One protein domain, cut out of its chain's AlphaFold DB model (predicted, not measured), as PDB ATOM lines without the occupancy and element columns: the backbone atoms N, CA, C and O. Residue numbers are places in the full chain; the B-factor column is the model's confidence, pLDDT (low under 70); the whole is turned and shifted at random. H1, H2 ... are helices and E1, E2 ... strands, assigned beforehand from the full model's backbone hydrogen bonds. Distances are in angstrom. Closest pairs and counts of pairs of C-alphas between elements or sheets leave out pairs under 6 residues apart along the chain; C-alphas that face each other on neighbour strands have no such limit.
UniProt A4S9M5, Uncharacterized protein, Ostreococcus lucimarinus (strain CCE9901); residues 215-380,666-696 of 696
ATOM      1  N   ALA A 215     121.097 145.219  90.395       82.38
ATOM      2  CA  ALA A 215     120.882 143.784  90.196       82.38
ATOM      3  C   ALA A 215     122.184 143.047  89.831       82.38
ATOM      4  O   ALA A 215     122.446 141.971  90.360       82.38
ATOM      5  N   GLU A 216     123.030 143.652  88.990       83.00
ATOM      6  CA  GLU A 216     124.368 143.127  88.679       83.00
ATOM      7  C   GLU A 216     125.282 143.165  89.915       83.00
ATOM      8  O   GLU A 216     125.973 142.195  90.195       83.00
ATOM      9  N   GLN A 217     125.229 144.235  90.716       84.69
ATOM     10  CA  GLN A 217     125.986 144.326  91.971       84.69
ATOM     11  C   GLN A 217     125.571 143.240  92.987       84.69
ATOM     12  O   GLN A 217     126.426 142.689  93.679       84.69
ATOM     13  N   LEU A 218     124.275 142.913  93.079       86.75
ATOM     14  CA  LEU A 218     123.777 141.804  93.906       86.75
ATOM     15  C   LEU A 218     124.204 140.431  93.364       86.75
ATOM     16  O   LEU A 218     124.487 139.530  94.159       86.75
ATOM     17  N   ALA A 219     124.261 140.272  92.037       86.94
ATOM     18  CA  ALA A 219     124.753 139.057  91.393       86.94
ATOM     19  C   ALA A 219     126.241 138.832  91.699       86.94
ATOM     20  O   ALA A 219     126.562 137.794  92.267       86.94
ATOM     21  N   ASP A 220     127.104 139.833  91.474       85.56
ATOM     22  CA  ASP A 220     128.542 139.788  91.791       85.56
ATOM     23  C   ASP A 220     128.811 139.298  93.228       85.56
ATOM     24  O   ASP A 220     129.620 138.397  93.449       85.56
ATOM     25  N   VAL A 221     128.113 139.867  94.221       87.81
ATOM     26  CA  VAL A 221     128.263 139.457  95.630       87.81
ATOM     27  C   VAL A 221     127.740 138.038  95.859       87.81
ATOM     28  O   VAL A 221     128.339 137.274  96.614       87.81
ATOM     29  N   SER A 222     126.629 137.670  95.221       91.00
ATOM     30  CA  SER A 222     126.055 136.329  95.355       91.00
ATOM     31  C   SER A 222     126.952 135.255  94.743       91.00
ATOM     32  O   SER A 222     127.104 134.192  95.337       91.00
ATOM     33  N   ASP A 223     127.572 135.530  93.598       90.44
ATOM     34  CA  ASP A 223     128.500 134.622  92.919       90.44
ATOM     35  C   ASP A 223     129.808 134.471  93.704       90.44
ATOM     36  O   ASP A 223     130.274 133.350  93.904       90.44
ATOM     37  N   ALA A 224     130.337 135.564  94.261       88.62
ATOM     38  CA  ALA A 224     131.494 135.520  95.152       88.62
ATOM     39  C   ALA A 224     131.230 134.664  96.412       88.62
ATOM     40  O   ALA A 224     132.056 133.829  96.789       88.62
ATOM     41  N   VAL A 225     130.052 134.806  97.037       91.81
ATOM     42  CA  VAL A 225     129.641 133.975  98.185       91.81
ATOM     43  C   VAL A 225     129.423 132.512  97.785       91.81
ATOM     44  O   VAL A 225     129.821 131.626  98.541       91.81
ATOM     45  N   ARG A 226     128.845 132.230  96.608       92.06
ATOM     46  CA  ARG A 226     128.683 130.852  96.101       92.06
ATOM     47  C   ARG A 226     130.035 130.170  95.911       92.06
ATOM     48  O   ARG A 226     130.239 129.098  96.475       92.06
ATOM     49  N   ALA A 227     130.974 130.834  95.237       90.81
ATOM     50  CA  ALA A 227     132.335 130.335  95.048       90.81
ATOM     51  C   ALA A 227     133.046 130.078  96.391       90.81
ATOM     52  O   ALA A 227     133.660 129.030  96.582       90.81
ATOM     53  N   PHE A 228     132.910 130.979  97.373       91.19
ATOM     54  CA  PHE A 228     133.451 130.749  98.719       91.19
ATOM     55  C   PHE A 228     132.875 129.479  99.367       91.19
ATOM     56  O   PHE A 228     133.629 128.649  99.880       91.19
ATOM     57  N   VAL A 229     131.550 129.299  99.325       89.81
ATOM     58  CA  VAL A 229     130.880 128.116  99.891       89.81
ATOM     59  C   VAL A 229     131.322 126.831  99.181       89.81
ATOM     60  O   VAL A 229     131.593 125.839  99.855       89.81
ATOM     61  N   GLU A 230     131.467 126.859  97.854       88.62
ATOM     62  CA  GLU A 230     131.968 125.737  97.047       88.62
ATOM     63  C   GLU A 230     133.386 125.312  97.464       88.62
ATOM     64  O   GLU A 230     133.633 124.123  97.673       88.62
ATOM     65  N   THR A 231     134.307 126.264  97.677       86.06
ATOM     66  CA  THR A 231     135.709 125.949  98.041       86.06
ATOM     67  C   THR A 231     135.880 125.292  99.414       86.06
ATOM     68  O   THR A 231     136.851 124.565  99.623       86.06
ATOM     69  N   ARG A 232     134.955 125.514 100.359       79.44
ATOM     70  CA  ARG A 232     135.012 124.916 101.707       79.44
ATOM     71  C   ARG A 232     134.457 123.495 101.789       79.44
ATOM     72  O   ARG A 232     134.608 122.854 102.829       79.44
ATOM     73  N   GLY A 233     133.829 123.005 100.722       67.94
ATOM     74  CA  GLY A 233     133.129 121.727 100.723       67.94
ATOM     75  C   GLY A 233     131.793 121.770 101.470       67.94
ATOM     76  O   GLY A 233     131.511 122.640 102.298       67.94
ATOM     77  N   PHE A 234     130.938 120.803 101.141       75.44
ATOM     78  CA  PHE A 234     129.519 120.841 101.496       75.44
ATOM     79  C   PHE A 234     129.142 120.016 102.728       75.44
ATOM     80  O   PHE A 234     128.062 120.228 103.273       75.44
ATOM     81  N   ASN A 235     129.981 119.064 103.141       84.06
ATOM     82  CA  ASN A 235     129.620 118.060 104.142       84.06
ATOM     83  C   ASN A 235     129.704 118.619 105.570       84.06
ATOM     84  O   ASN A 235     130.707 119.212 105.963       84.06
ATOM     85  N   VAL A 236     128.660 118.371 106.359       85.88
ATOM     86  CA  VAL A 236     128.513 118.808 107.749       85.88
ATOM     87  C   VAL A 236     128.007 117.641 108.591       85.88
ATOM     88  O   VAL A 236     127.023 116.988 108.241       85.88
ATOM     89  N   THR A 237     128.649 117.397 109.731       87.62
ATOM     90  CA  THR A 237     128.146 116.461 110.743       87.62
ATOM     91  C   THR A 237     127.156 117.188 111.649       87.62
ATOM     92  O   THR A 237     127.494 118.188 112.289       87.62
ATOM     93  N   LEU A 238     125.923 116.695 111.686       87.12
ATOM     94  CA  LEU A 238     124.877 117.135 112.603       87.12
ATOM     95  C   LEU A 238     125.061 116.472 113.980       87.12
ATOM     96  O   LEU A 238     125.974 115.672 114.205       87.12
ATOM     97  N   ARG A 239     124.191 116.808 114.939       78.62
ATOM     98  CA  ARG A 239     124.117 116.054 116.200       78.62
ATOM     99  C   ARG A 239     123.767 114.591 115.916       78.62
ATOM    100  O   ARG A 239     123.217 114.272 114.868       78.62
ATOM    101  N   GLU A 240     124.138 113.718 116.851       76.12
ATOM    102  CA  GLU A 240     123.960 112.257 116.746       76.12
ATOM    103  C   GLU A 240     124.784 111.599 115.617       76.12
ATOM    104  O   GLU A 240     124.644 110.411 115.357       76.12
ATOM    105  N   GLY A 241     125.707 112.340 114.987       78.88
ATOM    106  CA  GLY A 241     126.643 111.816 113.985       78.88
ATOM    107  C   GLY A 241     126.094 111.767 112.557       78.88
ATOM    108  O   GLY A 241     126.841 111.430 111.641       78.88
ATOM    109  N   VAL A 242     124.828 112.148 112.350       86.88
ATOM    110  CA  VAL A 242     124.181 112.180 111.030       86.88
ATOM    111  C   VAL A 242     124.948 113.106 110.086       86.88
ATOM    112  O   VAL A 242     125.235 114.256 110.431       86.88
ATOM    113  N   THR A 243     125.263 112.635 108.878       91.25
ATOM    114  CA  THR A 243     125.924 113.472 107.868       91.25
ATOM    115  C   THR A 243     124.913 114.133 106.937       91.25
ATOM    116  O   THR A 243     123.943 113.528 106.480       91.25
ATOM    117  N   ALA A 244     125.150 115.406 106.652       92.38
ATOM    118  CA  ALA A 244     124.377 116.191 105.706       92.38
ATOM    119  C   ALA A 244     125.316 116.967 104.780       92.38
ATOM    120  O   ALA A 244     126.482 117.186 105.106       92.38
ATOM    121  N   ARG A 245     124.800 117.429 103.645       92.31
ATOM    122  CA  ARG A 245     125.495 118.305 102.706       92.31
ATOM    123  C   ARG A 245     124.694 119.569 102.426       92.31
ATOM    124  O   ARG A 245     123.471 119.535 102.304       92.31
ATOM    125  N   LEU A 246     125.388 120.691 102.300       93.12
ATOM    126  CA  LEU A 246     124.802 121.934 101.816       93.12
ATOM    127  C   LEU A 246     124.651 121.871 100.285       93.12
ATOM    128  O   LEU A 246     125.572 121.467  99.583       93.12
ATOM    129  N   LYS A 247     123.491 122.261  99.758       92.06
ATOM    130  CA  LYS A 247     123.126 122.132  98.342       92.06
ATOM    131  C   LYS A 247     122.596 123.457  97.814       92.06
ATOM    132  O   LYS A 247     121.699 124.040  98.421       92.06
ATOM    133  N   ALA A 248     123.151 123.944  96.704       93.25
ATOM    134  CA  ALA A 248     122.667 125.164  96.059       93.25
ATOM    135  C   ALA A 248     121.179 125.023  95.690       93.25
ATOM    136  O   ALA A 248     120.745 123.971  95.216       93.25
ATOM    137  N   SER A 249     120.400 126.071  95.946       94.44
ATOM    138  CA  SER A 249     118.941 126.070  95.807       94.44
ATOM    139  C   SER A 249     118.454 127.350  95.111       94.44
ATOM    140  O   SER A 249     119.254 128.174  94.663       94.44
ATOM    141  N   THR A 250     117.139 127.532  95.005       93.12
ATOM    142  CA  THR A 250     116.500 128.649  94.287       93.12
ATOM    143  C   THR A 250     115.375 129.293  95.119       93.12
ATOM    144  O   THR A 250     114.991 128.747  96.162       93.12
ATOM    145  N   PRO A 251     114.810 130.447  94.713       91.75
ATOM    146  CA  PRO A 251     113.628 131.017  95.363       91.75
ATOM    147  C   PRO A 251     112.399 130.097  95.316       91.75
ATOM    148  O   PRO A 251     111.645 130.030  96.283       91.75
ATOM    149  N   GLU A 252     112.202 129.350  94.231       92.44
ATOM    150  CA  GLU A 252     111.017 128.510  93.981       92.44
ATOM    151  C   GLU A 252     111.001 127.263  94.879       92.44
ATOM    152  O   GLU A 252     109.936 126.744  95.241       92.44
ATOM    153  N   ARG A 253     112.188 126.809  95.306       93.50
ATOM    154  CA  ARG A 253     112.363 125.759  96.321       93.50
ATOM    155  C   ARG A 253     111.785 126.147  97.680       93.50
ATOM    156  O   ARG A 253     111.397 125.256  98.426       93.50
ATOM    157  N   TRP A 254     111.609 127.439  97.974       92.62
ATOM    158  CA  TRP A 254     110.904 127.896  99.178       92.62
ATOM    159  C   TRP A 254     109.476 127.340  99.281       92.62
ATOM    160  O   TRP A 254     109.049 126.911 100.353       92.62
ATOM    161  N   CYS A 255     108.750 127.332  98.158       90.69
ATOM    162  CA  CYS A 255     107.381 126.831  98.086       90.69
ATOM    163  C   CYS A 255     107.354 125.332  97.765       90.69
ATOM    164  O   CYS A 255     106.732 124.561  98.488       90.69
ATOM    165  N   SER A 256     108.068 124.905  96.717       90.88
ATOM    166  CA  SER A 256     108.063 123.505  96.253       90.88
ATOM    167  C   SER A 256     108.786 122.525  97.191       90.88
ATOM    168  O   SER A 256     108.548 121.324  97.116       90.88
ATOM    169  N   GLY A 257     109.646 123.014  98.089       88.06
ATOM    170  CA  GLY A 257     110.252 122.243  99.179       88.06
ATOM    171  C   GLY A 257     109.455 122.258 100.492       88.06
ATOM    172  O   GLY A 257     109.960 121.787 101.503       88.06
ATOM    173  N   GLY A 258     108.246 122.834 100.522       88.44
ATOM    174  CA  GLY A 258     107.368 122.843 101.704       88.44
ATOM    175  C   GLY A 258     107.766 123.807 102.835       88.44
ATOM    176  O   GLY A 258     107.011 123.979 103.793       88.44
ATOM    177  N   TYR A 259     108.910 124.493 102.741       89.50
ATOM    178  CA  TYR A 259     109.403 125.396 103.792       89.50
ATOM    179  C   TYR A 259     108.452 126.563 104.093       89.50
ATOM    180  O   TYR A 259     108.316 126.970 105.251       89.50
ATOM    181  N   SER A 260     107.763 127.076 103.069       86.44
ATOM    182  CA  SER A 260     106.772 128.150 103.192       86.44
ATOM    183  C   SER A 260     105.642 127.818 104.177       86.44
ATOM    184  O   SER A 260     105.226 128.703 104.923       86.44
ATOM    185  N   ALA A 261     105.208 126.553 104.256       83.81
ATOM    186  CA  ALA A 261     104.159 126.090 105.169       83.81
ATOM    187  C   ALA A 261     104.591 126.106 106.649       83.81
ATOM    188  O   ALA A 261     103.762 126.207 107.553       83.81
ATOM    189  N   HIS A 262     105.897 126.049 106.920       81.31
ATOM    190  CA  HIS A 262     106.454 126.041 108.276       81.31
ATOM    191  C   HIS A 262     106.963 127.417 108.743       81.31
ATOM    192  O   HIS A 262     107.497 127.540 109.853       81.31
ATOM    193  N   HIS A 263     106.779 128.464 107.933       80.94
ATOM    194  CA  HIS A 263     107.312 129.803 108.166       80.94
ATOM    195  C   HIS A 263     106.222 130.886 108.077       80.94
ATOM    196  O   HIS A 263     105.275 130.795 107.310       80.94
ATOM    197  N   TYR A 264     106.367 131.982 108.829       72.12
ATOM    198  CA  TYR A 264     105.361 133.063 108.902       72.12
ATOM    199  C   TYR A 264     105.353 134.011 107.678       72.12
ATOM    200  O   TYR A 264     104.763 135.095 107.709       72.12
ATOM    201  N   VAL A 265     106.048 133.629 106.604       73.44
ATOM    202  CA  VAL A 265     106.117 134.349 105.328       73.44
ATOM    203  C   VAL A 265     106.047 133.306 104.221       73.44
ATOM    204  O   VAL A 265     107.058 132.676 103.921       73.44
ATOM    205  N   ALA A 266     104.861 133.125 103.642       77.19
ATOM    206  CA  ALA A 266     104.641 132.152 102.576       77.19
ATOM    207  C   ALA A 266     105.370 132.535 101.276       77.19
ATOM    208  O   ALA A 266     105.924 131.670 100.609       77.19
ATOM    209  N   ALA A 267     105.432 133.832 100.950       79.94
ATOM    210  CA  ALA A 267     106.055 134.322  99.722       79.94
ATOM    211  C   ALA A 267     107.563 133.980  99.633       79.94
ATOM    212  O   ALA A 267     108.271 134.109 100.648       79.94
ATOM    213  N   PRO A 268     108.075 133.624  98.437       82.88
ATOM    214  CA  PRO A 268     109.491 133.323  98.207       82.88
ATOM    215  C   PRO A 268     110.415 134.506  98.554       82.88
ATOM    216  O   PRO A 268     109.950 135.644  98.714       82.88
ATOM    217  N   PRO A 269     111.724 134.263  98.750       84.25
ATOM    218  CA  PRO A 269     112.708 135.337  98.869       84.25
ATOM    219  C   PRO A 269     112.796 136.161  97.572       84.25
ATOM    220  O   PRO A 269     112.325 135.742  96.518       84.25
ATOM    221  N   GLN A 270     113.385 137.355  97.661       76.94
ATOM    222  CA  GLN A 270     113.653 138.188  96.483       76.94
ATOM    223  C   GLN A 270     114.673 137.501  95.555       76.94
ATOM    224  O   GLN A 270     115.540 136.790  96.067       76.94
ATOM    225  N   PRO A 271     114.616 137.736  94.229       67.81
ATOM    226  CA  PRO A 271     115.677 137.325  93.316       67.81
ATOM    227  C   PRO A 271     117.005 138.035  93.647       67.81
ATOM    228  O   PRO A 271     117.026 139.059  94.329       67.81
ATOM    229  N   HIS A 272     118.116 137.506  93.122       77.94
ATOM    230  CA  HIS A 272     119.493 137.994  93.345       77.94
ATOM    231  C   HIS A 272     120.059 137.827  94.773       77.94
ATOM    232  O   HIS A 272     121.006 138.516  95.144       77.94
ATOM    233  N   GLY A 273     119.508 136.906  95.566       86.62
ATOM    234  CA  GLY A 273     120.133 136.397  96.786       86.62
ATOM    235  C   GLY A 273     120.935 135.103  96.585       86.62
ATOM    236  O   GLY A 273     121.062 134.555  95.483       86.62
ATOM    237  N   VAL A 274     121.435 134.582  97.701       93.19
ATOM    238  CA  VAL A 274     122.081 133.273  97.822       93.19
ATOM    239  C   VAL A 274     121.137 132.333  98.569       93.19
ATOM    240  O   VAL A 274     120.635 132.688  99.638       93.19
ATOM    241  N   TYR A 275     120.895 131.141  98.015       94.75
ATOM    242  CA  TYR A 275     119.939 130.168  98.547       94.75
ATOM    243  C   TYR A 275     120.591 128.793  98.665       94.75
ATOM    244  O   TYR A 275     121.196 128.308  97.707       94.75
ATOM    245  N   TYR A 276     120.418 128.153  99.817       95.75
ATOM    246  CA  TYR A 276     120.908 126.802 100.065       95.75
ATOM    247  C   TYR A 276     119.874 125.970 100.820       95.75
ATOM    248  O   TYR A 276     119.208 126.457 101.735       95.75
ATOM    249  N   GLU A 277     119.792 124.697 100.456       96.06
ATOM    250  CA  GLU A 277     119.139 123.649 101.237       96.06
ATOM    251  C   GLU A 277     120.205 122.825 101.968       96.06
ATOM    252  O   GLU A 277     121.327 122.684 101.481       96.06
ATOM    253  N   LEU A 278     119.871 122.273 103.134       94.38
ATOM    254  CA  LEU A 278     120.673 121.228 103.767       94.38
ATOM    255  C   LEU A 278     120.007 119.880 103.488       94.38
ATOM    256  O   LEU A 278     118.839 119.697 103.822       94.38
ATOM    257  N   GLU A 279     120.743 118.960 102.880       94.81
ATOM    258  CA  GLU A 279     120.273 117.652 102.428       94.81
ATOM    259  C   GLU A 279     120.992 116.549 103.209       94.81
ATOM    260  O   GLU A 279     122.214 116.576 103.308       94.81
ATOM    261  N   LEU A 280     120.272 115.587 103.786       93.00
ATOM    262  CA  LEU A 280     120.896 114.450 104.467       93.00
ATOM    263  C   LEU A 280     121.624 113.571 103.447       93.00
ATOM    264  O   LEU A 280     121.043 113.203 102.426       93.00
ATOM    265  N   THR A 281     122.880 113.215 103.718       90.06
ATOM    266  CA  THR A 281     123.718 112.494 102.746       90.06
ATOM    267  C   THR A 281     123.197 111.079 102.492       90.06
ATOM    268  O   THR A 281     123.209 110.623 101.352       90.06
ATOM    269  N   ASP A 282     122.689 110.416 103.535       86.06
ATOM    270  CA  ASP A 282     122.285 109.006 103.485       86.06
ATOM    271  C   ASP A 282     120.914 108.789 102.817       86.06
ATOM    272  O   ASP A 282     120.660 107.729 102.250       86.06
ATOM    273  N   SER A 283     120.020 109.786 102.876       86.94
ATOM    274  CA  SER A 283     118.641 109.685 102.364       86.94
ATOM    275  C   SER A 283     118.312 110.639 101.213       86.94
ATOM    276  O   SER A 283     117.261 110.499 100.592       86.94
ATOM    277  N   GLY A 284     119.162 111.632 100.931       87.62
ATOM    278  CA  GLY A 284     118.897 112.671  99.932       87.62
ATOM    279  C   GLY A 284     117.754 113.631 100.299       87.62
ATOM    280  O   GLY A 284     117.321 114.415  99.455       87.62
ATOM    281  N   VAL A 285     117.240 113.583 101.534       91.75
ATOM    282  CA  VAL A 285     116.113 114.415 101.982       91.75
ATOM    283  C   VAL A 285     116.603 115.802 102.391       91.75
ATOM    284  O   VAL A 285     117.491 115.933 103.232       91.75
ATOM    285  N   ALA A 286     115.991 116.850 101.836       94.00
ATOM    286  CA  ALA A 286     116.245 118.230 102.236       94.00
ATOM    287  C   ALA A 286     115.492 118.576 103.537       94.00
ATOM    288  O   ALA A 286     114.274 118.445 103.612       94.00
ATOM    289  N   VAL A 287     116.223 119.006 104.572       93.38
ATOM    290  CA  VAL A 287     115.725 119.171 105.957       93.38
ATOM    291  C   VAL A 287     115.665 120.625 106.436       93.38
ATOM    292  O   VAL A 287     115.122 120.930 107.505       93.38
ATOM    293  N   GLY A 288     116.193 121.555 105.646       93.81
ATOM    294  CA  GLY A 288     116.128 122.981 105.930       93.81
ATOM    295  C   GLY A 288     116.606 123.837 104.765       93.81
ATOM    296  O   GLY A 288     117.299 123.356 103.875       93.81
ATOM    297  N   TYR A 289     116.236 125.114 104.802       96.25
ATOM    298  CA  TYR A 289     116.456 126.098 103.746       96.25
ATOM    299  C   TYR A 289     116.902 127.433 104.338       96.25
ATOM    300  O   TYR A 289     116.352 127.888 105.349       96.25
ATOM    301  N   VAL A 290     117.840 128.099 103.669       95.44
ATOM    302  CA  VAL A 290     118.250 129.471 103.971       95.44
ATOM    303  C   VAL A 290     118.324 130.316 102.702       95.44
ATOM    304  O   VAL A 290     118.806 129.860 101.669       95.44
ATOM    305  N   ALA A 291     117.861 131.563 102.800       95.25
ATOM    306  CA  ALA A 291     118.042 132.601 101.793       95.25
ATOM    307  C   ALA A 291     118.653 133.846 102.436       95.25
ATOM    308  O   ALA A 291     118.181 134.295 103.488       95.25
ATOM    309  N   MET A 292     119.663 134.418 101.788       94.25
ATOM    310  CA  MET A 292     120.340 135.634 102.234       94.25
ATOM    311  C   MET A 292     120.514 136.623 101.081       94.25
ATOM    312  O   MET A 292     120.686 136.215  99.933       94.25
ATOM    313  N   SER A 293     120.506 137.919 101.387       90.81
ATOM    314  CA  SER A 293     120.815 138.981 100.427       90.81
ATOM    315  C   SER A 293     121.730 140.047 101.031       90.81
ATOM    316  O   SER A 293     121.724 140.304 102.241       90.81
ATOM    317  N   ALA A 294     122.536 140.680 100.177       89.00
ATOM    318  CA  ALA A 294     123.309 141.858 100.547       89.00
ATOM    319  C   ALA A 294     122.394 143.091 100.610       89.00
ATOM    320  O   ALA A 294     121.482 143.253  99.801       89.00
ATOM    321  N   LEU A 295     122.633 143.976 101.578       83.00
ATOM    322  CA  LEU A 295     121.814 145.158 101.823       83.00
ATOM    323  C   LEU A 295     122.652 146.434 101.856       83.00
ATOM    324  O   LEU A 295     123.630 146.564 102.598       83.00
ATOM    325  N   GLN A 296     122.183 147.420 101.099       76.50
ATOM    326  CA  GLN A 296     122.629 148.800 101.183       76.50
ATOM    327  C   GLN A 296     122.035 149.438 102.450       76.50
ATOM    328  O   GLN A 296     120.817 149.432 102.649       76.50
ATOM    329  N   SER A 297     122.884 149.978 103.326       65.50
ATOM    330  CA  SER A 297     122.456 150.881 104.403       65.50
ATOM    331  C   SER A 297     122.585 152.346 103.991       65.50
ATOM    332  O   SER A 297     123.277 152.669 103.021       65.50
ATOM    333  N   ASP A 298     121.991 153.229 104.797       59.78
ATOM    334  CA  ASP A 298     122.242 154.670 104.743       59.78
ATOM    335  C   ASP A 298     123.746 154.985 104.838       59.78
ATOM    336  O   ASP A 298     124.506 154.281 105.511       59.78
ATOM    337  N   GLU A 299     124.162 156.068 104.182       55.19
ATOM    338  CA  GLU A 299     125.560 156.525 104.092       55.19
ATOM    339  C   GLU A 299     126.172 156.864 105.456       55.19
ATOM    340  O   GLU A 299     127.366 156.661 105.671       55.19
ATOM    341  N   THR A 300     125.356 157.306 106.415       53.94
ATOM    342  CA  THR A 300     125.794 157.581 107.791       53.94
ATOM    343  C   THR A 300     126.254 156.322 108.530       53.94
ATOM    344  O   THR A 300     127.045 156.414 109.464       53.94
ATOM    345  N   ALA A 301     125.821 155.133 108.100       53.97
ATOM    346  CA  ALA A 301     126.263 153.874 108.688       53.97
ATOM    347  C   ALA A 301     127.639 153.411 108.178       53.97
ATOM    348  O   ALA A 301     128.194 152.479 108.747       53.97
ATOM    349  N   THR A 302     128.239 154.074 107.180       53.97
ATOM    350  CA  THR A 302     129.625 153.779 106.756       53.97
ATOM    351  C   THR A 302     130.623 154.036 107.896       53.97
ATOM    352  O   THR A 302     131.592 153.303 108.045       53.97
ATOM    353  N   VAL A 303     130.327 154.998 108.784       58.19
ATOM    354  CA  VAL A 303     131.086 155.249 110.028       58.19
ATOM    355  C   VAL A 303     130.942 154.098 111.037       58.19
ATOM    356  O   VAL A 303     131.857 153.829 111.809       58.19
ATOM    357  N   ALA A 304     129.809 153.389 111.025       62.97
ATOM    358  CA  ALA A 304     129.541 152.250 111.909       62.97
ATOM    359  C   ALA A 304     130.102 150.914 111.380       62.97
ATOM    360  O   ALA A 304     130.102 149.926 112.114       62.97
ATOM    361  N   TYR A 305     130.568 150.872 110.127       73.56
ATOM    362  CA  TYR A 305     131.082 149.671 109.463       73.56
ATOM    363  C   TYR A 305     132.449 149.953 108.799       73.56
ATOM    364  O   TYR A 305     132.559 149.922 107.573       73.56
ATOM    365  N   PRO A 306     133.515 150.215 109.586       65.62
ATOM    366  CA  PRO A 306     134.831 150.634 109.074       65.62
ATOM    367  C   PRO A 306     135.565 149.574 108.229       65.62
ATOM    368  O   PRO A 306     136.606 149.860 107.648       65.62
ATOM    369  N   PHE A 307     135.036 148.350 108.168       72.38
ATOM    370  CA  PHE A 307     135.522 147.227 107.358       72.38
ATOM    371  C   PHE A 307     134.832 147.103 105.988       72.38
ATOM    372  O   PHE A 307     135.273 146.300 105.164       72.38
ATOM    373  N   SER A 308     133.738 147.838 105.738       73.19
ATOM    374  CA  SER A 308     133.033 147.787 104.451       73.19
ATOM    375  C   SER A 308     133.942 148.286 103.327       73.19
ATOM    376  O   SER A 308     134.541 149.356 103.436       73.19
ATOM    377  N   SER A 309     134.030 147.526 102.232       75.75
ATOM    378  CA  SER A 309     134.870 147.913 101.097       75.75
ATOM    379  C   SER A 309     134.394 149.236 100.464       75.75
ATOM    380  O   SER A 309     133.191 149.428 100.258       75.75
ATOM    381  N   PRO A 310     135.319 150.139 100.079       72.75
ATOM    382  CA  PRO A 310     134.994 151.344  99.311       72.75
ATOM    383  C   PRO A 310     134.451 151.053  97.897       72.75
ATOM    384  O   PRO A 310     133.926 151.973  97.259       72.75
ATOM    385  N   ASP A 311     134.557 149.800  97.429       75.62
ATOM    386  CA  ASP A 311     134.169 149.312  96.098       75.62
ATOM    387  C   ASP A 311     132.730 148.785  96.019       75.62
ATOM    388  O   ASP A 311     132.314 148.277  94.977       75.62
ATOM    389  N   THR A 312     131.948 148.882  97.099       77.56
ATOM    390  CA  THR A 312     130.581 148.347  97.152       77.56
ATOM    391  C   THR A 312     129.565 149.339  97.726       77.56
ATOM    392  O   THR A 312     129.869 150.240  98.516       77.56
ATOM    393  N   VAL A 313     128.307 149.189  97.306       77.50
ATOM    394  CA  VAL A 313     127.164 149.880  97.926       77.50
ATOM    395  C   VAL A 313     126.658 149.154  99.177       77.50
ATOM    396  O   VAL A 313     126.033 149.777 100.041       77.50
ATOM    397  N   PHE A 314     126.927 147.855  99.296       84.44
ATOM    398  CA  PHE A 314     126.448 147.024 100.395       84.44
ATOM    399  C   PHE A 314     127.350 147.158 101.619       84.44
ATOM    400  O   PHE A 314     128.564 147.261 101.509       84.44
ATOM    401  N   THR A 315     126.738 147.160 102.798       83.00
ATOM    402  CA  THR A 315     127.429 147.356 104.087       83.00
ATOM    403  C   THR A 315     127.092 146.268 105.101       83.00
ATOM    404  O   THR A 315     127.730 146.148 106.138       83.00
ATOM    405  N   THR A 316     126.046 145.488 104.822       87.44
ATOM    406  CA  THR A 316     125.530 144.403 105.660       87.44
ATOM    407  C   THR A 316     124.906 143.350 104.751       87.44
ATOM    408  O   THR A 316     124.485 143.679 103.643       87.44
ATOM    409  N   ALA A 317     124.764 142.118 105.224       90.56
ATOM    410  CA  ALA A 317     123.872 141.129 104.623       90.56
ATOM    411  C   ALA A 317     122.746 140.764 105.602       90.56
ATOM    412  O   ALA A 317     122.813 141.067 106.799       90.56
ATOM    413  N   GLN A 318     121.675 140.153 105.106       91.62
ATOM    414  CA  GLN A 318     120.540 139.743 105.926       91.62
ATOM    415  C   GLN A 318     120.029 138.364 105.531       91.62
ATOM    416  O   GLN A 318     119.888 138.059 104.352       91.62
ATOM    417  N   VAL A 319     119.684 137.566 106.540       92.06
ATOM    418  CA  VAL A 319     118.914 136.333 106.355       92.06
ATOM    419  C   VAL A 319     117.452 136.700 106.112       92.06
ATOM    420  O   VAL A 319     116.774 137.210 107.007       92.06
ATOM    421  N   ASP A 320     116.970 136.454 104.896       89.06
ATOM    422  CA  ASP A 320     115.611 136.793 104.464       89.06
ATOM    423  C   ASP A 320     114.621 135.652 104.678       89.06
ATOM    424  O   ASP A 320     113.439 135.897 104.936       89.06
ATOM    425  N   ARG A 321     115.090 134.404 104.581       90.75
ATOM    426  CA  ARG A 321     114.344 133.195 104.948       90.75
ATOM    427  C   ARG A 321     115.280 132.234 105.665       90.75
ATOM    428  O   ARG A 321     116.412 132.040 105.235       90.75
ATOM    429  N   LEU A 322     114.788 131.613 106.730       92.69
ATOM    430  CA  LEU A 322     115.450 130.502 107.404       92.69
ATOM    431  C   LEU A 322     114.368 129.562 107.920       92.69
ATOM    432  O   LEU A 322     113.529 129.965 108.728       92.69
ATOM    433  N   CYS A 323     114.374 128.321 107.449       91.81
ATOM    434  CA  CYS A 323     113.428 127.304 107.879       91.81
ATOM    435  C   CYS A 323     114.147 125.982 108.129       91.81
ATOM    436  O   CYS A 323     114.978 125.557 107.333       91.81
ATOM    437  N   VAL A 324     113.787 125.322 109.226       89.81
ATOM    438  CA  VAL A 324     114.155 123.935 109.523       89.81
ATOM    439  C   VAL A 324     112.853 123.168 109.700       89.81
ATOM    440  O   VAL A 324     111.974 123.616 110.463       89.81
ATOM    441  N   LEU A 325     112.716 122.058 108.972       86.00
ATOM    442  CA  LEU A 325     111.529 121.208 109.039       86.00
ATOM    443  C   LEU A 325     111.328 120.707 110.483       86.00
ATOM    444  O   LEU A 325     112.323 120.502 111.183       86.00
ATOM    445  N   PRO A 326     110.078 120.576 110.974       86.06
ATOM    446  CA  PRO A 326     109.794 120.339 112.393       86.06
ATOM    447  C   PRO A 326     110.595 119.204 113.035       86.06
ATOM    448  O   PRO A 326     111.134 119.401 114.123       86.06
ATOM    449  N   GLU A 327     110.723 118.081 112.329       86.12
ATOM    450  CA  GLU A 327     111.395 116.848 112.762       86.12
ATOM    451  C   GLU A 327     112.903 117.013 113.015       86.12
ATOM    452  O   GLU A 327     113.460 116.340 113.872       86.12
ATOM    453  N   PHE A 328     113.566 117.955 112.334       85.06
ATOM    454  CA  PHE A 328     115.029 118.126 112.379       85.06
ATOM    455  C   PHE A 328     115.473 119.322 113.241       85.06
ATOM    456  O   PHE A 328     116.631 119.761 113.219       85.06
ATOM    457  N   ARG A 329     114.550 119.898 114.020       84.88
ATOM    458  CA  ARG A 329     114.835 121.034 114.908       84.88
ATOM    459  C   ARG A 329     115.640 120.577 116.118       84.88
ATOM    460  O   ARG A 329     115.275 119.643 116.812       84.88
ATOM    461  N   GLY A 330     116.729 121.290 116.401       82.69
ATOM    462  CA  GLY A 330     117.642 120.955 117.498       82.69
ATOM    463  C   GLY A 330     118.791 120.022 117.104       82.69
ATOM    464  O   GLY A 330     119.758 119.955 117.858       82.69
ATOM    465  N   ALA A 331     118.766 119.412 115.912       85.62
ATOM    466  CA  ALA A 331     119.842 118.555 115.396       85.62
ATOM    467  C   ALA A 331     121.087 119.320 114.885       85.62
ATOM    468  O   ALA A 331     122.071 118.708 114.486       85.62
ATOM    469  N   GLY A 332     121.077 120.660 114.889       87.50
ATOM    470  CA  GLY A 332     122.175 121.498 114.375       87.50
ATOM    471  C   GLY A 332     121.991 122.008 112.936       87.50
ATOM    472  O   GLY A 332     122.843 122.734 112.432       87.50
ATOM    473  N   VAL A 333     120.872 121.682 112.274       88.88
ATOM    474  CA  VAL A 333     120.572 122.102 110.885       88.88
ATOM    475  C   VAL A 333     120.607 123.628 110.712       88.88
ATOM    476  O   VAL A 333     121.139 124.133 109.726       88.88
ATOM    477  N   LYS A 334     120.076 124.378 111.687       91.19
ATOM    478  CA  LYS A 334     120.077 125.853 111.700       91.19
ATOM    479  C   LYS A 334     121.509 126.393 111.727       91.19
ATOM    480  O   LYS A 334     121.847 127.303 110.979       91.19
ATOM    481  N   GLU A 335     122.343 125.828 112.592       90.88
ATOM    482  CA  GLU A 335     123.743 126.193 112.768       90.88
ATOM    483  C   GLU A 335     124.574 125.875 111.511       90.88
ATOM    484  O   GLU A 335     125.372 126.711 111.088       90.88
ATOM    485  N   ALA A 336     124.331 124.725 110.871       89.75
ATOM    486  CA  ALA A 336     124.953 124.333 109.604       89.75
ATOM    487  C   ALA A 336     124.601 125.296 108.452       89.75
ATOM    488  O   ALA A 336     125.500 125.830 107.801       89.75
ATOM    489  N   LEU A 337     123.305 125.574 108.250       92.12
ATOM    490  CA  LEU A 337     122.809 126.506 107.226       92.12
ATOM    491  C   LEU A 337     123.380 127.921 107.389       92.12
ATOM    492  O   LEU A 337     123.700 128.578 106.400       92.12
ATOM    493  N   LEU A 338     123.501 128.404 108.630       93.19
ATOM    494  CA  LEU A 338     124.051 129.730 108.900       93.19
ATOM    495  C   LEU A 338     125.566 129.777 108.693       93.19
ATOM    496  O   LEU A 338     126.042 130.694 108.032       93.19
ATOM    497  N   ARG A 339     126.328 128.815 109.231       90.44
ATOM    498  CA  ARG A 339     127.794 128.914 109.296       90.44
ATOM    499  C   ARG A 339     128.444 129.108 107.926       90.44
ATOM    500  O   ARG A 339     129.182 130.066 107.739       90.44
ATOM    501  N   HIS A 340     128.156 128.231 106.967       85.06
ATOM    502  CA  HIS A 340     128.850 128.242 105.672       85.06
ATOM    503  C   HIS A 340     128.530 129.500 104.852       85.06
ATOM    504  O   HIS A 340     129.433 130.120 104.295       85.06
ATOM    505  N   VAL A 341     127.256 129.903 104.817       91.31
ATOM    506  CA  VAL A 341     126.797 131.032 103.994       91.31
ATOM    507  C   VAL A 341     127.142 132.375 104.647       91.31
ATOM    508  O   VAL A 341     127.601 133.287 103.960       91.31
ATOM    509  N   CYS A 342     126.989 132.504 105.973       94.25
ATOM    510  CA  CYS A 342     127.367 133.731 106.675       94.25
ATOM    511  C   CYS A 342     128.881 133.966 106.675       94.25
ATOM    512  O   CYS A 342     129.298 135.116 106.540       94.25
ATOM    513  N   ASP A 343     129.697 132.910 106.781       92.56
ATOM    514  CA  ASP A 343     131.156 133.024 106.673       92.56
ATOM    515  C   ASP A 343     131.579 133.593 105.312       92.56
ATOM    516  O   ASP A 343     132.492 134.411 105.264       92.56
ATOM    517  N   GLY A 344     130.880 133.240 104.225       91.69
ATOM    518  CA  GLY A 344     131.131 133.824 102.906       91.69
ATOM    519  C   GLY A 344     130.879 135.330 102.882       91.69
ATOM    520  O   GLY A 344     131.744 136.095 102.469       91.69
ATOM    521  N   TYR A 345     129.741 135.796 103.400       92.44
ATOM    522  CA  TYR A 345     129.488 137.238 103.514       92.44
ATOM    523  C   TYR A 345     130.504 137.950 104.431       92.44
ATOM    524  O   TYR A 345     130.943 139.055 104.112       92.44
ATOM    525  N   HIS A 346     130.929 137.315 105.529       91.56
ATOM    526  CA  HIS A 346     131.956 137.851 106.430       91.56
ATOM    527  C   HIS A 346     133.335 137.957 105.762       91.56
ATOM    528  O   HIS A 346     134.029 138.950 105.986       91.56
ATOM    529  N   GLU A 347     133.707 136.998 104.909       88.44
ATOM    530  CA  GLU A 347     134.926 137.047 104.094       88.44
ATOM    531  C   GLU A 347     134.930 138.267 103.157       88.44
ATOM    532  O   GLU A 347     135.967 138.903 103.011       88.44
ATOM    533  N   PHE A 348     133.776 138.661 102.601       85.25
ATOM    534  CA  PHE A 348     133.622 139.850 101.742       85.25
ATOM    535  C   PHE A 348     133.289 141.153 102.499       85.25
ATOM    536  O   PHE A 348     132.828 142.125 101.897       85.25
ATOM    537  N   GLY A 349     133.504 141.207 103.817       86.56
ATOM    538  CA  GLY A 349     133.302 142.426 104.615       86.56
ATOM    539  C   GLY A 349     131.839 142.820 104.850       86.56
ATOM    540  O   GLY A 349     131.556 143.974 105.182       86.56
ATOM    541  N   LEU A 350     130.903 141.878 104.689       89.56
ATOM    542  CA  LEU A 350     129.467 142.076 104.879       89.56
ATOM    543  C   LEU A 350     128.981 141.332 106.138       89.56
ATOM    544  O   LEU A 350     128.677 140.142 106.071       89.56
ATOM    545  N   PRO A 351     128.854 142.004 107.299       89.81
ATOM    546  CA  PRO A 351     128.327 141.384 108.509       89.81
ATOM    547  C   PRO A 351     126.877 140.941 108.293       89.81
ATOM    548  O   PRO A 351     126.050 141.715 107.791       89.81
ATOM    549  N   VAL A 352     126.551 139.708 108.687       92.06
ATOM    550  CA  VAL A 352     125.205 139.150 108.489       92.06
ATOM    551  C   VAL A 352     124.331 139.379 109.713       92.06
ATOM    552  O   VAL A 352     124.707 139.042 110.836       92.06
ATOM    553  N   ARG A 353     123.118 139.897 109.499       90.38
ATOM    554  CA  ARG A 353     122.091 140.026 110.543       90.38
ATOM    555  C   ARG A 353     120.866 139.159 110.283       90.38
ATOM    556  O   ARG A 353     120.460 138.945 109.141       90.38
ATOM    557  N   ILE A 354     120.197 138.771 111.357       89.75
ATOM    558  CA  ILE A 354     118.894 138.108 111.327       89.75
ATOM    559  C   ILE A 354     117.880 139.007 112.029       89.75
ATOM    560  O   ILE A 354     118.159 139.580 113.083       89.75
ATOM    561  N   LYS A 355     116.691 139.145 111.436       85.12
ATOM    562  CA  LYS A 355     115.567 139.866 112.037       85.12
ATOM    563  C   LYS A 355     114.377 138.938 112.170       85.12
ATOM    564  O   LYS A 355     113.947 138.350 111.182       85.12
ATOM    565  N   THR A 356     113.810 138.861 113.367       76.12
ATOM    566  CA  THR A 356     112.580 138.108 113.630       76.12
ATOM    567  C   THR A 356     111.552 138.995 114.322       76.12
ATOM    568  O   THR A 356     111.899 139.900 115.076       76.12
ATOM    569  N   ALA A 357     110.278 138.726 114.049       68.56
ATOM    570  CA  ALA A 357     109.125 139.277 114.767       68.56
ATOM    571  C   ALA A 357     108.285 138.154 115.414       68.56
ATOM    572  O   ALA A 357     107.109 138.345 115.721       68.56
ATOM    573  N   LYS A 358     108.866 136.951 115.549       71.19
ATOM    574  CA  LYS A 358     108.246 135.766 116.150       71.19
ATOM    575  C   LYS A 358     109.007 135.405 117.423       71.19
ATOM    576  O   LYS A 358     110.110 134.870 117.353       71.19
ATOM    577  N   GLU A 359     108.395 135.683 118.566       68.94
ATOM    578  CA  GLU A 359     108.991 135.539 119.900       68.94
ATOM    579  C   GLU A 359     109.466 134.107 120.199       68.94
ATOM    580  O   GLU A 359     110.583 133.910 120.664       68.94
ATOM    581  N   SER A 360     108.717 133.082 119.781       71.31
ATOM    582  CA  SER A 360     109.142 131.677 119.924       71.31
ATOM    583  C   SER A 360     110.388 131.288 119.109       71.31
ATOM    584  O   SER A 360     110.951 130.219 119.329       71.31
ATOM    585  N   VAL A 361     110.856 132.142 118.190       76.38
ATOM    586  CA  VAL A 361     112.150 131.978 117.500       76.38
ATOM    587  C   VAL A 361     113.287 132.654 118.277       76.38
ATOM    588  O   VAL A 361     114.418 132.180 118.212       76.38
ATOM    589  N   VAL A 362     113.000 133.705 119.055       76.69
ATOM    590  CA  VAL A 362     113.986 134.486 119.827       76.69
ATOM    591  C   VAL A 362     114.749 133.575 120.789       76.69
ATOM    592  O   VAL A 362     115.966 133.473 120.676       76.69
ATOM    593  N   ALA A 363     114.043 132.774 121.592       76.69
ATOM    594  CA  ALA A 363     114.656 131.806 122.511       76.69
ATOM    595  C   ALA A 363     115.502 130.706 121.818       76.69
ATOM    596  O   ALA A 363     116.335 130.063 122.455       76.69
ATOM    597  N   SER A 364     115.303 130.463 120.515       78.88
ATOM    598  CA  SER A 364     116.118 129.538 119.701       78.88
ATOM    599  C   SER A 364     117.345 130.220 119.074       78.88
ATOM    600  O   SER A 364     118.333 129.558 118.735       78.88
ATOM    601  N   PHE A 365     117.297 131.545 118.921       85.81
ATOM    602  CA  PHE A 365     118.418 132.373 118.478       85.81
ATOM    603  C   PHE A 365     119.329 132.769 119.646       85.81
ATOM    604  O   PHE A 365     120.538 132.681 119.493       85.81
ATOM    605  N   GLU A 366     118.786 133.078 120.824       82.75
ATOM    606  CA  GLU A 366     119.563 133.338 122.051       82.75
ATOM    607  C   GLU A 366     120.380 132.116 122.501       82.75
ATOM    608  O   GLU A 366     121.493 132.252 122.995       82.75
ATOM    609  N   LYS A 367     119.867 130.900 122.266       82.12
ATOM    610  CA  LYS A 367     120.590 129.636 122.509       82.12
ATOM    611  C   LYS A 367     121.580 129.264 121.394       82.12
ATOM    612  O   LYS A 367     122.218 128.216 121.473       82.12
ATOM    613  N   CYS A 368     121.684 130.058 120.326       83.75
ATOM    614  CA  CYS A 368     122.564 129.782 119.194       83.75
ATOM    615  C   CYS A 368     123.926 130.452 119.409       83.75
ATOM    616  O   CYS A 368     124.037 131.665 119.279       83.75
ATOM    617  N   CYS A 369     124.989 129.677 119.634       87.56
ATOM    618  CA  CYS A 369     126.346 130.220 119.812       87.56
ATOM    619  C   CYS A 369     126.901 130.981 118.590       87.56
ATOM    620  O   CYS A 369     127.918 131.659 118.695       87.56
ATOM    621  N   LEU A 370     126.243 130.876 117.431       89.50
ATOM    622  CA  LEU A 370     126.581 131.616 116.214       89.50
ATOM    623  C   LEU A 370     125.888 132.983 116.119       89.50
ATOM    624  O   LEU A 370     126.132 133.695 115.145       89.50
ATOM    625  N   LEU A 371     125.006 133.338 117.060       88.81
ATOM    626  CA  LEU A 371     124.217 134.569 117.029       88.81
ATOM    627  C   LEU A 371     124.403 135.380 118.315       88.81
ATOM    628  O   LEU A 371     124.160 134.887 119.411       88.81
ATOM    629  N   ALA A 372     124.754 136.654 118.168       85.88
ATOM    630  CA  ALA A 372     124.735 137.627 119.252       85.88
ATOM    631  C   ALA A 372     123.504 138.529 119.124       85.88
ATOM    632  O   ALA A 372     123.167 138.996 118.033       85.88
ATOM    633  N   PHE A 373     122.821 138.786 120.236       83.00
ATOM    634  CA  PHE A 373     121.695 139.713 120.281       83.00
ATOM    635  C   PHE A 373     122.178 141.173 120.214       83.00
ATOM    636  O   PHE A 373     123.168 141.528 120.847       83.00
ATOM    637  N   GLU A 374     121.487 142.025 119.447       78.38
ATOM    638  CA  GLU A 374     121.772 143.468 119.378       78.38
ATOM    639  C   GLU A 374     120.757 144.291 120.178       78.38
ATOM    640  O   GLU A 374     121.127 145.132 120.991       78.38
ATOM    641  N   ARG A 375     119.467 144.133 119.858       71.44
ATOM    642  CA  ARG A 375     118.373 144.958 120.394       71.44
ATOM    643  C   ARG A 375     117.006 144.392 120.037       71.44
ATOM    644  O   ARG A 375     116.821 143.788 118.976       71.44
ATOM    645  N   VAL A 376     116.018 144.732 120.861       67.25
ATOM    646  CA  VAL A 376     114.615 144.752 120.440       67.25
ATOM    647  C   VAL A 376     114.351 146.102 119.785       67.25
ATOM    648  O   VAL A 376     114.564 147.151 120.389       67.25
ATOM    649  N   LYS A 377     113.873 146.096 118.543       58.31
ATOM    650  CA  LYS A 377     113.264 147.276 117.941       58.31
ATOM    651  C   LYS A 377     111.804 147.336 118.386       58.31
ATOM    652  O   LYS A 377     110.964 146.645 117.810       58.31
ATOM    653  N   ASP A 378     111.521 148.139 119.405       49.38
ATOM    654  CA  ASP A 378     110.156 148.385 119.865       49.38
ATOM    655  C   ASP A 378     109.477 149.452 118.980       49.38
ATOM    656  O   ASP A 378     110.009 150.560 118.871       49.38
ATOM    657  N   PRO A 379     108.345 149.156 118.315       44.06
ATOM    658  CA  PRO A 379     107.639 150.129 117.479       44.06
ATOM    659  C   PRO A 379     106.998 151.281 118.273       44.06
ATOM    660  O   PRO A 379     106.668 152.297 117.667       44.06
ATOM    661  N   THR A 380     106.854 151.161 119.598       40.25
ATOM    662  CA  THR A 380     106.259 152.194 120.471       40.25
ATOM    663  C   THR A 380     107.273 153.205 121.025       40.25
ATOM    664  O   THR A 380     106.888 154.236 121.578       40.25
ATOM    665  N   TRP A 666     123.079 139.423 115.233       89.25
ATOM    666  CA  TRP A 666     124.220 139.373 114.315       89.25
ATOM    667  C   TRP A 666     124.857 137.992 114.335       89.25
ATOM    668  O   TRP A 666     124.936 137.361 115.386       89.25
ATOM    669  N   TYR A 667     125.319 137.531 113.178       93.12
ATOM    670  CA  TYR A 667     126.153 136.342 113.093       93.12
ATOM    671  C   TYR A 667     127.552 136.636 113.650       93.12
ATOM    672  O   TYR A 667     128.140 137.674 113.352       93.12
ATOM    673  N   VAL A 668     128.071 135.722 114.472       91.12
ATOM    674  CA  VAL A 668     129.362 135.860 115.175       91.12
ATOM    675  C   VAL A 668     130.253 134.620 115.070       91.12
ATOM    676  O   VAL A 668     131.259 134.523 115.764       91.12
ATOM    677  N   GLY A 669     129.905 133.663 114.203       86.38
ATOM    678  CA  GLY A 669     130.660 132.412 114.052       86.38
ATOM    679  C   GLY A 669     132.051 132.561 113.423       86.38
ATOM    680  O   GLY A 669     132.898 131.693 113.617       86.38
ATOM    681  N   SER A 670     132.298 133.664 112.713       90.44
ATOM    682  CA  SER A 670     133.599 134.053 112.159       90.44
ATOM    683  C   SER A 670     133.764 135.578 112.208       90.44
ATOM    684  O   SER A 670     132.760 136.303 112.222       90.44
ATOM    685  N   PRO A 671     134.999 136.104 112.239       89.81
ATOM    686  CA  PRO A 671     135.223 137.539 112.143       89.81
ATOM    687  C   PRO A 671     134.968 138.054 110.721       89.81
ATOM    688  O   PRO A 671     135.279 137.391 109.736       89.81
ATOM    689  N   VAL A 672     134.447 139.274 110.626       89.50
ATOM    690  CA  VAL A 672     134.273 140.015 109.373       89.50
ATOM    691  C   VAL A 672     135.643 140.493 108.897       89.50
ATOM    692  O   VAL A 672     136.361 141.147 109.658       89.50
ATOM    693  N   ARG A 673     136.019 140.197 107.653       87.12
ATOM    694  CA  ARG A 673     137.278 140.677 107.073       87.12
ATOM    695  C   ARG A 673     137.090 142.035 106.412       87.12
ATOM    696  O   ARG A 673     136.203 142.234 105.588       87.12
ATOM    697  N   SER A 674     137.950 142.973 106.777       80.69
ATOM    698  CA  SER A 674     138.044 144.282 106.149       80.69
ATOM    699  C   SER A 674     138.734 144.185 104.800       80.69
ATOM    700  O   SER A 674     139.871 143.723 104.712       80.69
ATOM    701  N   HIS A 675     138.061 144.739 103.795       70.12
ATOM    702  CA  HIS A 675     138.615 145.067 102.478       70.12
ATOM    703  C   HIS A 675     138.795 146.590 102.320       70.12
ATOM    704  O   HIS A 675     138.798 147.123 101.211       70.12
ATOM    705  N   ALA A 676     138.890 147.314 103.441       64.81
ATOM    706  CA  ALA A 676     139.243 148.729 103.470       64.81
ATOM    707  C   ALA A 676     140.752 148.951 103.234       64.81
ATOM    708  O   ALA A 676     141.568 148.036 103.339       64.81
ATOM    709  N   LEU A 677     141.114 150.198 102.922       54.09
ATOM    710  CA  LEU A 677     142.430 150.594 102.401       54.09
ATOM    711  C   LEU A 677     143.619 150.353 103.348       54.09
ATOM    712  O   LEU A 677     144.742 150.213 102.873       54.09
ATOM    713  N   ASP A 678     143.392 150.261 104.659       58.78
ATOM    714  CA  ASP A 678     144.455 150.135 105.669       58.78
ATOM    715  C   ASP A 678     145.029 148.703 105.826       58.78
ATOM    716  O   ASP A 678     145.696 148.396 106.821       58.78
ATOM    717  N   GLY A 679     144.729 147.808 104.882       56.62
ATOM    718  CA  GLY A 679     145.146 146.406 104.888       56.62
ATOM    719  C   GLY A 679     144.138 145.440 105.537       56.62
ATOM    720  O   GLY A 679     143.142 145.860 106.140       56.62
ATOM    721  N   PRO A 680     144.378 144.119 105.408       63.59
ATOM    722  CA  PRO A 680     143.467 143.092 105.898       63.59
ATOM    723  C   PRO A 680     143.405 143.112 107.428       63.59
ATOM    724  O   PRO A 680     144.364 142.773 108.120       63.59
ATOM    725  N   ARG A 681     142.244 143.498 107.960       81.31
ATOM    726  CA  ARG A 681     141.935 143.517 109.398       81.31
ATOM    727  C   ARG A 681     140.696 142.670 109.661       81.31
ATOM    728  O   ARG A 681     139.745 142.717 108.887       81.31
ATOM    729  N   ALA A 682     140.690 141.914 110.751       85.38
ATOM    730  CA  ALA A 682     139.533 141.139 111.183       85.38
ATOM    731  C   ALA A 682     138.729 141.926 112.229       85.38
ATOM    732  O   ALA A 682     139.311 142.616 113.062       85.38
ATOM    733  N   PHE A 683     137.400 141.825 112.191       87.06
ATOM    734  CA  PHE A 683     136.491 142.494 113.121       87.06
ATOM    735  C   PHE A 683     135.482 141.506 113.706       87.06
ATOM    736  O   PHE A 683     134.936 140.664 112.994       87.06
ATOM    737  N   ARG A 684     135.179 141.630 114.998       86.38
ATOM    738  CA  ARG A 684     134.147 140.834 115.684       86.38
ATOM    739  C   ARG A 684     133.058 141.726 116.258       86.38
ATOM    740  O   ARG A 684     133.339 142.840 116.697       86.38
ATOM    741  N   PHE A 685     131.825 141.227 116.272       84.00
ATOM    742  CA  PHE A 685     130.719 141.909 116.939       84.00
ATOM    743  C   PHE A 685     130.826 141.744 118.462       84.00
ATOM    744  O   PHE A 685     131.051 140.639 118.954       84.00
ATOM    745  N   VAL A 686     130.633 142.835 119.198       80.50
ATOM    746  CA  VAL A 686     130.578 142.890 120.662       80.50
ATOM    747  C   VAL A 686     129.345 143.710 121.032       80.50
ATOM    748  O   VAL A 686     129.291 144.906 120.760       80.50
ATOM    749  N   ALA A 687     128.341 143.059 121.625       71.38
ATOM    750  CA  ALA A 687     127.030 143.665 121.876       71.38
ATOM    751  C   ALA A 687     127.083 144.869 122.837       71.38
ATOM    752  O   ALA A 687     126.305 145.808 122.692       71.38
ATOM    753  N   GLU A 688     128.008 144.830 123.799       72.62
ATOM    754  CA  GLU A 688     128.183 145.843 124.847       72.62
ATOM    755  C   GLU A 688     129.075 147.020 124.412       72.62
ATOM    756  O   GLU A 688     129.082 148.060 125.069       72.62
ATOM    757  N   ASP A 689     129.812 146.895 123.300       70.56
ATOM    758  CA  ASP A 689     130.685 147.963 122.813       70.56
ATOM    759  C   ASP A 689     129.869 148.998 122.006       70.56
ATOM    760  O   ASP A 689     129.149 148.622 121.073       70.56
ATOM    761  N   PRO A 690     129.982 150.313 122.285       66.00
ATOM    762  CA  PRO A 690     129.249 151.345 121.547       66.00
ATOM    763  C   PRO A 690     129.582 151.389 120.043       66.00
ATOM    764  O   PRO A 690     128.740 151.805 119.243       66.00
ATOM    765  N   ARG A 691     130.774 150.933 119.635       65.38
ATOM    766  CA  ARG A 691     131.194 150.776 118.229       65.38
ATOM    767  C   ARG A 691     130.617 149.517 117.587       65.38
ATOM    768  O   ARG A 691     130.585 149.434 116.361       65.38
ATOM    769  N   ARG A 692     130.138 148.556 118.389       76.69
ATOM    770  CA  ARG A 692     129.531 147.256 118.028       76.69
ATOM    771  C   ARG A 692     130.446 146.266 117.321       76.69
ATOM    772  O   ARG A 692     130.283 145.070 117.516       76.69
ATOM    773  N   PHE A 693     131.378 146.735 116.500       80.94
ATOM    774  CA  PHE A 693     132.382 145.922 115.832       80.94
ATOM    775  C   PHE A 693     133.769 146.429 116.209       80.94
ATOM    776  O   PHE A 693     134.103 147.591 115.967       80.94
ATOM    777  N   VAL A 694     134.580 145.549 116.788       81.50
ATOM    778  CA  VAL A 694     135.942 145.858 117.237       81.50
ATOM    779  C   VAL A 694     136.958 145.044 116.437       81.50
ATOM    780  O   VAL A 694     136.626 143.919 116.043       81.50
ATOM    781  N   PRO A 695     138.175 145.568 116.194       83.44
ATOM    782  CA  PRO A 695     139.275 144.768 115.670       83.44
ATOM    783  C   PRO A 695     139.526 143.518 116.526       83.44
ATOM    784  O   PRO A 695     139.304 143.537 117.742       83.44
ATOM    785  N   VAL A 696     139.958 142.441 115.872       81.75
ATOM    786  CA  VAL A 696     140.396 141.175 116.485       81.75
ATOM    787  C   VAL A 696     141.905 141.191 116.682       81.75
ATOM    788  O   VAL A 696     142.596 141.579 115.714       81.75
TER     789      VAL A 696
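AT A GLANCE: This is residues 215 to 380 and 666 to 696 of the 696 residues of an uncharacterized protein of Ostreococcus lucimarinus (strain CCE9901) (UniProt A4S9M5). A strongly twisted sheet of six strands, curled like part of a barrel, wraps round helix H5, while the longest helix, H1, crosses H5 at a steep angle and packs on E3 and E4 of the sheet. Strand E7 and helix H6 lie together beyond edge strand E6, and helix H4 and the small hairpin of E8 and E9 lie at one end of the body. The printed part has 197 residues with six named helices and nine named strands, in the order H1 E1 E2 H2 H3 E3 E4 H4 E5 H5 E6 H6 E7 E8 E9, and its class is mixed, helices and strands. The large sheet has the order E1 E2 E3 E4 E5 E6 and is mixed, with E5 and E6 parallel. The whole is compact, with a radius of gyration of the C-alphas of 16.5 A and spans of 48 by 41 by 32 A.

HOW THE PARTS SIT: The large sheet runs E1 (residues 235 to 237), E2 (243 to 248), E3 (274 to 280), E4 (286 to 295), E5 (316 to 324) and E6 (352 to 356), with E1 and E6 as edge strands. E1 and E2 form an antiparallel hairpin, with N 236 and O 244 at 2.8 A. E2 and E3 are antiparallel, with N 245 and O 279 at 2.7 A. E3 and E4 form a hairpin, with N 276 and O 290 at 3.0 A. E4 and E5 are antiparallel, with N 291 and O 321 at 2.9 A. E5 and E6 are parallel at 53 degrees, with N 353 and O 317 at 3.0 A. The sheet curls round H5 (residues 333 to 347), whose closest C-alphas to E4 are those of Leu 337 and Val 290, 6.3 A apart. H5 on one face of this sheet makes two layers, strands and helix. E5, H5 and E6 form a strand-helix-strand unit, two parallel strands with a helix between them in the chain, and its crossover is right-handed. H1 (residues 215 to 231) is on the sheet at a height of 8.0 A, over E3 and along the strands, at 12 degrees to E3 on the local plane. With residues 224 to 229 alone H1 touches H5, closest at the C-alphas of Val 225 and Gly 344, 5.0 A, at a steep tilt of 65 degrees, opposite ways. H2 (residues 253 to 256) only grazes the sheet with residues 253 to 254. H3 (residues 259 to 262) is on the sheet at a height of 7.7 A and lies only just over E5, where 3 of its C-alphas fall. H6 (residues 359 to 366) is not on the sheet, but only just, with 4 pairs of C-alphas within 10 A. E7 (residues 371 to 377) pairs with no named strand and is near E6; its C-alpha 371 is 6.4 A from that of Phe 365 in H6. E8 (residues 682 to 685) and E9 (residues 693 to 695) form an antiparallel hairpin, with N 684 and O 694 at 2.9 A. H4 (residues 299 to 304) is not on the sheet; its closest C-alpha to E9 is that of Ala 304, 8.0 A from that of Phe 693. Every O i to N i+4 pair is within hydrogen-bond range in H1, against 9 of 11 in H5, 2 of 4 in H6 and 0 of 2 in H4, where 2 of 3 O i to N i+3 pairs are within range; H2 and H3 are too short for an i+4 pair.

IN THESE COORDINATES: E4 is the longest strand, 27.5 A from first to last C-alpha, from (116.245, 118.230, 102.236) at Ala 286. E5 measures 23.7 A, E3 20.0 A, E2 16.9 A and E7 16.8 A. H1 measures 24.5 A and begins at C-alpha 215, (120.882, 143.784, 90.196); H5 measures 21.8 A. E9 ends at C-alpha 695, (139.275, 144.768, 115.670).

THE WHOLE: The C-alphas of Asp 282 and Thr 380 are the two farthest apart, 49.1 A. Residues 381 to 665 are not printed, and C-alphas 380 and 666 are 22.9 A apart across the cut. The links H3 to E3 and H4 to E5 are long. Residues 666 to 681 hold no named element; residues 666 to 667 pair with 371 to 372 of E7, antiparallel. The mean pLDDT of the printed part is 82.7, and 25 residues are under 70, among them 297 to 304, 376 to 380 and 676 to 680.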